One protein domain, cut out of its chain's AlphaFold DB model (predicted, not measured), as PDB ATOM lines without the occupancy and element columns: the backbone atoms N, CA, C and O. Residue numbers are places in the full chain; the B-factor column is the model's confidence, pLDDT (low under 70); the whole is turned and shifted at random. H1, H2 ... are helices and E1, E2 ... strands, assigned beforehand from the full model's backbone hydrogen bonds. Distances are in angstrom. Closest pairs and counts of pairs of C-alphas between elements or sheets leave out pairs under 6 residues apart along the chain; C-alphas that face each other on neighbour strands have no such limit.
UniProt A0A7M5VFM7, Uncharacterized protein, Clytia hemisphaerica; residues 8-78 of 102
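This is residues 8 to 78 of the 102 residues of an uncharacterized protein of Clytia hemisphaerica (UniProt A0A7M5VFM7). A short sheet of two parallel strands, E1 beside E2, makes the middle of a small domain, with the helices H1, H2 and H3 toward one end and the short H4, with the unnamed tail of residues 60 to 78, toward the other. H2 begins at the sheet and packs on it with residues 30 to 35, mainly on E2. The printed part has 71 residues, with four named helices and two named strands in the order H1, E1, H2, H3, E2, H4; the class is mixed, helices and strands. The whole is compact, with a radius of gyration of the C-alphas of 12.1 A, and its C-alphas span 30 by 25 by 18 A.

The printed part begins with H1, residues 8 to 17, 13.9 A long, with C-alpha 8 at (63.507, 143.528, 98.358). E1, residues 24 to 27, measures 9.9 A. H2, residues 30 to 40, is the longest helix at 14.9 A and begins at C-alpha 30, (59.329, 132.790, 93.625). H3, residues 42 to 45, measures 5.4 A, and E2, residues 49 to 52, measures 10.1 A. H4, residues 56 to 59, measures 5.8 A and ends at C-alpha 59, (47.652, 129.034, 94.795).

E1 and E2 are parallel neighbours, with 23 degrees between their directions. The C-alphas of Met 24 and Lys 49 face each other at 4.6 A. N 25 and O 49 are within hydrogen-bond range at 2.8 A, and so are N 51 and O 25 at 2.9 A. E1, H2, H3 and E2 form a strand-helix-strand unit, two parallel neighbour strands with helices between them along the chain, and its crossover is right-handed. H2 and E2 have 8 pairs of C-alphas within 8 A, the closest being those of Ala 30 and Val 52 at 5.2 A. H2 and H3 are close but not clearly touching; their closest C-alphas, of Leu 38 and Phe 45, are 6.4 A apart. H1 and H2 are also close but not clearly touching, with the C-alphas of Leu 11 and Ala 37 at 6.6 A, and their lines are only just about perpendicular at 70.3 degrees. H4 touches no helix and is apart from H1, H2 and H3. In H1 every O i to N i+4 pair is within hydrogen-bond range, in H2 6 of 7 are, and H3 and H4 are too short for such a pair.

The C-alphas farthest apart, those of Pro 19 and Thr 61, are 33.8 A apart. The printed part has no cut. The link from H1 to E1 is short, the other links are tight, and there is no long link. The C-alphas of residues 60 to 78 lie 7 to 18 A from the mean of all C-alphas. The mean pLDDT of the printed part is 92.8, and no printed residue is under 70.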
ATOM      1  N   ASP A   8      62.212 142.920  98.053       91.88
ATOM      2  CA  ASP A   8      63.507 143.528  98.358       91.88
ATOM      3  C   ASP A   8      64.250 142.823  99.507       91.88
ATOM      4  O   ASP A   8      65.479 142.755  99.500       91.88
ATOM      5  N   VAL A   9      63.524 142.238 100.467       93.31
ATOM      6  CA  VAL A   9      64.126 141.507 101.593       93.31
ATOM      7  C   VAL A   9      64.912 140.282 101.105       93.31
ATOM      8  O   VAL A   9      66.120 140.226 101.361       93.31
ATOM      9  N   PRO A  10      64.319 139.334 100.348       93.19
ATOM     10  CA  PRO A  10      65.070 138.202  99.815       93.19
ATOM     11  C   PRO A  10      66.177 138.649  98.855       93.19
ATOM     12  O   PRO A  10      67.280 138.108  98.918       93.19
ATOM     13  N   LEU A  11      65.947 139.678  98.028       93.81
ATOM     14  CA  LEU A  11      66.992 140.231  97.156       93.81
ATOM     15  C   LEU A  11      68.216 140.697  97.963       93.81
ATOM     16  O   LEU A  11      69.352 140.333  97.644       93.81
ATOM     17  N   THR A  12      67.978 141.459  99.031       95.25
ATOM     18  CA  THR A  12      69.019 141.964  99.933       95.25
ATOM     19  C   THR A  12      69.767 140.818 100.602       95.25
ATOM     20  O   THR A  12      70.996 140.846 100.676       95.25
ATOM     21  N   ILE A  13      69.067 139.771 101.045       95.06
ATOM     22  CA  ILE A  13      69.700 138.573 101.608       95.06
ATOM     23  C   ILE A  13      70.630 137.925 100.577       95.06
ATOM     24  O   ILE A  13      71.798 137.685 100.884       95.06
ATOM     25  N   PHE A  14      70.169 137.699  99.344       95.94
ATOM     26  CA  PHE A  14      71.005 137.072  98.317       95.94
ATOM     27  C   PHE A  14      72.247 137.898  97.994       95.94
ATOM     28  O   PHE A  14      73.332 137.337  97.859       95.94
ATOM     29  N   ARG A  15      72.110 139.223  97.925       94.81
ATOM     30  CA  ARG A  15      73.230 140.117  97.622       94.81
ATOM     31  C   ARG A  15      74.215 140.298  98.773       94.81
ATOM     32  O   ARG A  15      75.401 140.468  98.519       94.81
ATOM     33  N   THR A  16      73.749 140.261 100.018       96.88
ATOM     34  CA  THR A  16      74.609 140.504 101.190       96.88
ATOM     35  C   THR A  16      75.229 139.234 101.759       96.88
ATOM     36  O   THR A  16      76.276 139.305 102.399       96.88
ATOM     37  N   ARG A  17      74.599 138.071 101.557       96.69
ATOM     38  CA  ARG A  17      75.023 136.804 102.174       96.69
ATOM     39  C   ARG A  17      75.705 135.846 101.212       96.69
ATOM     40  O   ARG A  17      76.402 134.949 101.678       96.69
ATOM     41  N   PHE A  18      75.541 136.032  99.902       95.62
ATOM     42  CA  PHE A  18      76.115 135.132  98.909       95.62
ATOM     43  C   PHE A  18      77.028 135.884  97.933       95.62
ATOM     44  O   PHE A  18      76.602 136.863  97.321       95.62
ATOM     45  N   PRO A  19      78.269 135.409  97.717       94.56
ATOM     46  CA  PRO A  19      79.177 136.017  96.743       94.56
ATOM     47  C   PRO A  19      78.716 135.801  95.292       94.56
ATOM     48  O   PRO A  19      79.049 136.581  94.403       94.56
ATOM     49  N   LYS A  20      77.931 134.747  95.046       95.94
ATOM     50  CA  LYS A  20      77.284 134.430  93.770       95.94
ATOM     51  C   LYS A  20      75.852 133.995  94.048       95.94
ATOM     52  O   LYS A  20      75.612 133.336  95.058       95.94
ATOM     53  N   ALA A  21      74.927 134.313  93.146       96.50
ATOM     54  CA  ALA A  21      73.553 133.865  93.292       96.50
ATOM     55  C   ALA A  21      73.481 132.331  93.405       96.50
ATOM     56  O   ALA A  21      74.186 131.623  92.669       96.50
ATOM     57  N   PRO A  22      72.625 131.801  94.296       95.38
ATOM     58  CA  PRO A  22      72.335 130.377  94.335       95.38
ATOM     59  C   PRO A  22      71.896 129.879  92.954       95.38
ATOM     60  O   PRO A  22      71.171 130.568  92.240       95.38
ATOM     61  N   GLY A  23      72.292 128.663  92.567       94.62
ATOM     62  CA  GLY A  23      71.812 128.063  91.311       94.62
ATOM     63  C   GLY A  23      70.308 127.757  91.332       94.62
ATOM     64  O   GLY A  23      69.686 127.585  90.285       94.62
ATOM     65  N   MET A  24      69.717 127.707  92.527       92.75
ATOM     66  CA  MET A  24      68.318 127.392  92.756       92.75
ATOM     67  C   MET A  24      67.794 128.129  93.981       92.75
ATOM     68  O   MET A  24      68.455 128.141  95.018       92.75
ATOM     69  N   ILE A  25      66.606 128.707  93.859       94.06
ATOM     70  CA  ILE A  25      65.874 129.369  94.936       94.06
ATOM     71  C   ILE A  25      64.471 128.767  94.968       94.06
ATOM     72  O   ILE A  25      63.753 128.820  93.966       94.06
ATOM     73  N   ILE A  26      64.097 128.197  96.115       92.75
ATOM     74  CA  ILE A  26      62.750 127.686  96.388       92.75
ATOM     75  C   ILE A  26      62.085 128.666  97.355       92.75
ATOM     76  O   ILE A  26      62.611 128.890  98.442       92.75
ATOM     77  N   TYR A  27      60.982 129.290  96.939       92.06
ATOM     78  CA  TYR A  27      60.305 130.345  97.705       92.06
ATOM     79  C   TYR A  27      58.808 130.395  97.363       92.06
ATOM     80  O   TYR A  27      58.426 130.143  96.222       92.06
ATOM     81  N   ASP A  28      57.946 130.715  98.324       89.19
ATOM     82  CA  ASP A  28      56.479 130.725  98.175       89.19
ATOM     83  C   ASP A  28      55.987 131.654  97.044       89.19
ATOM     84  O   ASP A  28      55.065 131.323  96.296       89.19
ATOM     85  N   ASN A  29      56.666 132.787  96.864       91.06
ATOM     86  CA  ASN A  29      56.385 133.828  95.887       91.06
ATOM     87  C   ASN A  29      57.522 133.959  94.851       91.06
ATOM     88  O   ASN A  29      57.831 135.048  94.354       91.06
ATOM     89  N   ALA A  30      58.171 132.834  94.521       94.12
ATOM     90  CA  ALA A  30      59.329 132.790  93.625       94.12
ATOM     91  C   ALA A  30      59.056 133.369  92.224       94.12
ATOM     92  O   ALA A  30      59.964 133.922  91.612       94.12
ATOM     93  N   CYS A  31      57.823 133.287  91.718       93.88
ATOM     94  CA  CYS A  31      57.450 133.816  90.404       93.88
ATOM     95  C   CYS A  31      57.582 135.350  90.316       93.88
ATOM     96  O   CYS A  31      58.153 135.876  89.357       93.88
ATOM     97  N   ASN A  32      57.115 136.072  91.336       93.50
ATOM     98  CA  ASN A  32      57.245 137.526  91.413       93.50
ATOM     99  C   ASN A  32      58.679 137.929  91.759       93.50
ATOM    100  O   ASN A  32      59.210 138.879  91.181       93.50
ATOM    101  N   LEU A  33      59.323 137.176  92.656       95.06
ATOM    102  CA  LEU A  33      60.721 137.389  93.013       95.06
ATOM    103  C   LEU A  33      61.649 137.234  91.803       95.06
ATOM    104  O   LEU A  33      62.553 138.042  91.648       95.06
ATOM    105  N   HIS A  34      61.412 136.257  90.926       96.31
ATOM    106  CA  HIS A  34      62.209 136.057  89.716       96.31
ATOM    107  C   HIS A  34      62.177 137.292  88.809       96.31
ATOM    108  O   HIS A  34      63.225 137.817  88.437       96.31
ATOM    109  N   THR A  35      60.976 137.801  88.515       95.31
ATOM    110  CA  THR A  35      60.793 139.020  87.714       95.31
ATOM    111  C   THR A  35      61.468 140.220  88.377       95.31
ATOM    112  O   THR A  35      62.178 140.983  87.725       95.31
ATOM    113  N   TYR A  36      61.287 140.379  89.689       96.06
ATOM    114  CA  TYR A  36      61.898 141.465  90.449       96.06
ATOM    115  C   TYR A  36      63.433 141.397  90.433       96.06
ATOM    116  O   TYR A  36      64.094 142.399  90.158       96.06
ATOM    117  N   ALA A  37      63.996 140.213  90.675       96.94
ATOM    118  CA  ALA A  37      65.429 139.966  90.719       96.94
ATOM    119  C   ALA A  37      66.092 140.215  89.360       96.94
ATOM    120  O   ALA A  37      67.107 140.905  89.306       96.94
ATOM    121  N   LEU A  38      65.500 139.740  88.258       96.75
ATOM    122  CA  LEU A  38      66.026 139.995  86.912       96.75
ATOM    123  C   LEU A  38      65.929 141.467  86.497       96.75
ATOM    124  O   LEU A  38      66.821 141.955  85.809       96.75
ATOM    125  N   ASN A  39      64.895 142.189  86.932       97.31
ATOM    126  CA  ASN A  39      64.769 143.621  86.644       97.31
ATOM    127  C   ASN A  39      65.782 144.472  87.418       97.31
ATOM    128  O   ASN A  39      66.197 145.525  86.940       97.31
ATOM    129  N   ARG A  40      66.152 144.048  88.628       96.62
ATOM    130  CA  ARG A  40      67.132 144.755  89.459       96.62
ATOM    131  C   ARG A  40      68.562 144.371  89.123       96.62
ATOM    132  O   ARG A  40      69.445 145.217  89.209       96.62
ATOM    133  N   ASP A  41      68.782 143.104  88.795       96.44
ATOM    134  CA  ASP A  41      70.115 142.529  88.797       96.44
ATOM    135  C   ASP A  41      70.276 141.292  87.895       96.44
ATOM    136  O   ASP A  41      70.545 140.175  88.356       96.44
ATOM    137  N   PRO A  42      70.104 141.462  86.577       96.94
ATOM    138  CA  PRO A  42      70.043 140.334  85.658       96.94
ATOM    139  C   PRO A  42      71.346 139.528  85.643       96.94
ATOM    140  O   PRO A  42      71.298 138.303  85.621       96.94
ATOM    141  N   LEU A  43      72.510 140.185  85.723       97.25
ATOM    142  CA  LEU A  43      73.811 139.511  85.659       97.25
ATOM    143  C   LEU A  43      74.072 138.599  86.862       97.25
ATOM    144  O   LEU A  43      74.693 137.549  86.711       97.25
ATOM    145  N   PHE A  44      73.600 138.973  88.052       97.19
ATOM    146  CA  PHE A  44      73.771 138.134  89.235       97.19
ATOM    147  C   PHE A  44      72.871 136.898  89.181       97.19
ATOM    148  O   PHE A  44      73.331 135.805  89.503       97.19
ATOM    149  N   PHE A  45      71.625 137.048  88.715       97.75
ATOM    150  CA  PHE A  45      70.610 135.985  88.727       97.75
ATOM    151  C   PHE A  45      70.435 135.227  87.401       97.75
ATOM    152  O   PHE A  45      69.635 134.296  87.347       97.75
ATOM    153  N   GLN A  46      71.190 135.543  86.343       96.19
ATOM    154  CA  GLN A  46      71.037 134.934  85.004       96.19
ATOM    155  C   GLN A  46      71.145 133.397  84.963       96.19
ATOM    156  O   GLN A  46      70.738 132.763  83.992       96.19
ATOM    157  N   HIS A  47      71.732 132.782  85.992       96.81
ATOM    158  CA  HIS A  47      71.896 131.329  86.102       96.81
ATOM    159  C   HIS A  47      71.128 130.726  87.283       96.81
ATOM    160  O   HIS A  47      71.335 129.561  87.627       96.81
ATOM    161  N   THR A  48      70.251 131.507  87.908       96.75
ATOM    162  CA  THR A  48      69.459 131.090  89.058       96.75
ATOM    163  C   THR A  48      68.091 130.608  88.609       96.75
ATOM    164  O   THR A  48      67.357 131.316  87.926       96.75
ATOM    165  N   LYS A  49      67.721 129.394  89.019       95.19
ATOM    166  CA  LYS A  49      66.366 128.871  88.827       95.19
ATOM    167  C   LYS A  49      65.491 129.251  90.010       95.19
ATOM    168  O   LYS A  49      65.830 128.940  91.148       95.19
ATOM    169  N   PHE A  50      64.353 129.866  89.728       95.81
ATOM    170  CA  PHE A  50      63.337 130.186  90.723       95.81
ATOM    171  C   PHE A  50      62.221 129.154  90.644       95.81
ATOM    172  O   PHE A  50      61.690 128.893  89.567       95.81
ATOM    173  N   VAL A  51      61.883 128.561  91.781       95.31
ATOM    174  CA  VAL A  51      60.877 127.506  91.883       95.31
ATOM    175  C   VAL A  51      59.961 127.833  93.052       95.31
ATOM    176  O   VAL A  51      60.418 128.237  94.119       95.31
ATOM    177  N   VAL A  52      58.659 127.686  92.841       93.62
ATOM    178  CA  VAL A  52      57.672 127.891  93.896       93.62
ATOM    179  C   VAL A  52      57.622 126.657  94.786       93.62
ATOM    180  O   VAL A  52      57.607 125.524  94.293       93.62
ATOM    181  N   ASP A  53      57.594 126.888  96.096       90.31
ATOM    182  CA  ASP A  53      57.403 125.831  97.085       90.31
ATOM    183  C   ASP A  53      56.137 124.984  96.797       90.31
ATOM    184  O   ASP A  53      55.102 125.486  96.347       90.31
ATOM    185  N   ARG A  54      56.213 123.668  97.042       89.19
ATOM    186  CA  ARG A  54      55.144 122.715  96.693       89.19
ATOM    187  C   ARG A  54      53.830 122.981  97.402       89.19
ATOM    188  O   ARG A  54      52.789 122.806  96.760       89.19
ATOM    189  N   PHE A  55      53.882 123.369  98.671       87.06
ATOM    190  CA  PHE A  55      52.684 123.613  99.460       87.06
ATOM    191  C   PHE A  55      51.910 124.788  98.855       87.06
ATOM    192  O   PHE A  55      50.703 124.712  98.607       87.06
ATOM    193  N   HIS A  56      52.649 125.831  98.483       88.44
ATOM    194  CA  HIS A  56      52.102 127.072  97.954       88.44
ATOM    195  C   HIS A  56      51.722 127.008  96.470       88.44
ATOM    196  O   HIS A  56      50.857 127.770  96.040       88.44
ATOM    197  N   TRP A  57      52.292 126.084  95.682       91.00
ATOM    198  CA  TRP A  57      52.053 125.975  94.234       91.00
ATOM    199  C   TRP A  57      50.569 125.942  93.840       91.00
ATOM    200  O   TRP A  57      50.194 126.506  92.815       91.00
ATOM    201  N   ARG A  58      49.700 125.328  94.656       89.00
ATOM    202  CA  ARG A  58      48.248 125.253  94.386       89.00
ATOM    203  C   ARG A  58      47.584 126.627  94.240       89.00
ATOM    204  O   ARG A  58      46.569 126.728  93.557       89.00
ATOM    205  N   ASN A  59      48.169 127.667  94.832       88.94
ATOM    206  CA  ASN A  59      47.652 129.034  94.795       88.94
ATOM    207  C   ASN A  59      48.151 129.829  93.572       88.94
ATOM    208  O   ASN A  59      47.710 130.955  93.346       88.94
ATOM    209  N   HIS A  60      49.052 129.260  92.763       89.25
ATOM    210  CA  HIS A  60      49.638 129.903  91.586       89.25
ATOM    211  C   HIS A  60      48.915 129.476  90.303       89.25
ATOM    212  O   HIS A  60      49.385 128.626  89.554       89.25
ATOM    213  N   THR A  61      47.758 130.084  90.030       88.00
ATOM    214  CA  THR A  61      46.893 129.714  88.890       88.00
ATOM    215  C   THR A  61      47.280 130.369  87.560       88.00
ATOM    216  O   THR A  61      46.965 129.832  86.503       88.00
ATOM    217  N   ALA A  62      47.974 131.511  87.600       89.62
ATOM    218  CA  ALA A  62      48.374 132.289  86.420       89.62
ATOM    219  C   ALA A  62      49.900 132.311  86.189       89.62
ATOM    220  O   ALA A  62      50.411 133.142  85.440       89.62
ATOM    221  N   CYS A  63      50.643 131.424  86.854       92.88
ATOM    222  CA  CYS A  63      52.098 131.344  86.732       92.88
ATOM    223  C   CYS A  63      52.523 130.277  85.717       92.88
ATOM    224  O   CYS A  63      51.853 129.263  85.538       92.88
ATOM    225  N   SER A  64      53.683 130.478  85.084       93.12
ATOM    226  CA  SER A  64      54.283 129.469  84.203       93.12
ATOM    227  C   SER A  64      54.598 128.179  84.963       93.12
ATOM    228  O   SER A  64      55.136 128.219  86.071       93.12
ATOM    229  N   PHE A  65      54.372 127.029  84.322       92.56
ATOM    230  CA  PHE A  65      54.774 125.719  84.841       92.56
ATOM    231  C   PHE A  65      56.281 125.593  85.097       92.56
ATOM    232  O   PHE A  65      56.683 124.727  85.866       92.56
ATOM    233  N   GLY A  66      57.114 126.477  84.535       91.56
ATOM    234  CA  GLY A  66      58.540 126.549  84.873       91.56
ATOM    235  C   GLY A  66      58.813 126.825  86.358       91.56
ATOM    236  O   GLY A  66      59.880 126.487  86.852       91.56
ATOM    237  N   TYR A  67      57.846 127.373  87.096       94.00
ATOM    238  CA  TYR A  67      57.952 127.556  88.544       94.00
ATOM    239  C   TYR A  67      57.483 126.331  89.347       94.00
ATOM    240  O   TYR A  67      57.630 126.307  90.567       94.00
ATOM    241  N   CYS A  68      56.923 125.304  88.699       92.31
ATOM    242  CA  CYS A  68      56.375 124.134  89.373       92.31
ATOM    243  C   CYS A  68      57.481 123.157  89.786       92.31
ATOM    244  O   CYS A  68      58.037 122.441  88.951       92.31
ATOM    245  N   MET A  69      57.732 123.030  91.092       91.00
ATOM    246  CA  MET A  69      58.739 122.099  91.617       91.00
ATOM    247  C   MET A  69      58.495 120.637  91.209       91.00
ATOM    248  O   MET A  69      59.441 119.880  91.004       91.00
ATOM    249  N   LYS A  70      57.226 120.226  91.058       87.75
ATOM    250  CA  LYS A  70      56.857 118.832  90.748       87.75
ATOM    251  C   LYS A  70      57.354 118.356  89.384       87.75
ATOM    252  O   LYS A  70      57.516 117.153  89.200       87.75
ATOM    253  N   LEU A  71      57.593 119.273  88.449       88.31
ATOM    254  CA  LEU A  71      58.052 118.934  87.101       88.31
ATOM    255  C   LEU A  71      59.555 118.627  87.043       88.31
ATOM    256  O   LEU A  71      60.035 118.093  86.046       88.31
ATOM    257  N   TYR A  72      60.298 118.910  88.114       88.31
ATOM    258  CA  TYR A  72      61.721 118.616  88.201       88.31
ATOM    259  C   TYR A  72      61.944 117.278  88.911       88.31
ATOM    260  O   TYR A  72      61.879 117.190  90.138       88.31
ATOM    261  N   SER A  73      62.251 116.227  88.142       85.88
ATOM    262  CA  SER A  73      62.531 114.880  88.672       85.88
ATOM    263  C   SER A  73      63.651 114.884  89.716       85.88
ATOM    264  O   SER A  73      63.527 114.260  90.766       85.88
ATOM    265  N   THR A  74      64.692 115.685  89.486       84.88
ATOM    266  CA  THR A  74      65.826 115.866  90.403       84.88
ATOM    267  C   THR A  74      65.437 116.456  91.756       84.88
ATOM    268  O   THR A  74      66.211 116.369  92.701       84.88
ATOM    269  N   MET A  75      64.264 117.084  91.863       83.50
ATOM    270  CA  MET A  75      63.809 117.719  93.095       83.50
ATOM    271  C   MET A  75      62.817 116.866  93.868       83.50
ATOM    272  O   MET A  75      62.456 117.252  94.969       83.50
ATOM    273  N   GLN A  76      62.357 115.721  93.355       82.62
ATOM    274  CA  GLN A  76      61.278 114.948  93.985       82.62
ATOM    275  C   GLN A  76      61.569 114.537  95.436       82.62
ATOM    276  O   GLN A  76      60.642 114.485  96.234       82.62
ATOM    277  N   HIS A  77      62.840 114.348  95.787       83.44
ATOM    278  CA  HIS A  77      63.270 113.943  97.128       83.44
ATOM    279  C   HIS A  77      63.428 115.105  98.125       83.44
ATOM    280  O   HIS A  77      63.701 114.868  99.297       83.44
ATOM    281  N   ILE A  78      63.270 116.357  97.686       84.25
ATOM    282  CA  ILE A  78      63.387 117.534  98.553       84.25
ATOM    283  C   ILE A  78      62.027 117.823  99.196       84.25
ATOM    284  O   ILE A  78      61.075 118.183  98.494       84.25
TER     285      ILE A  78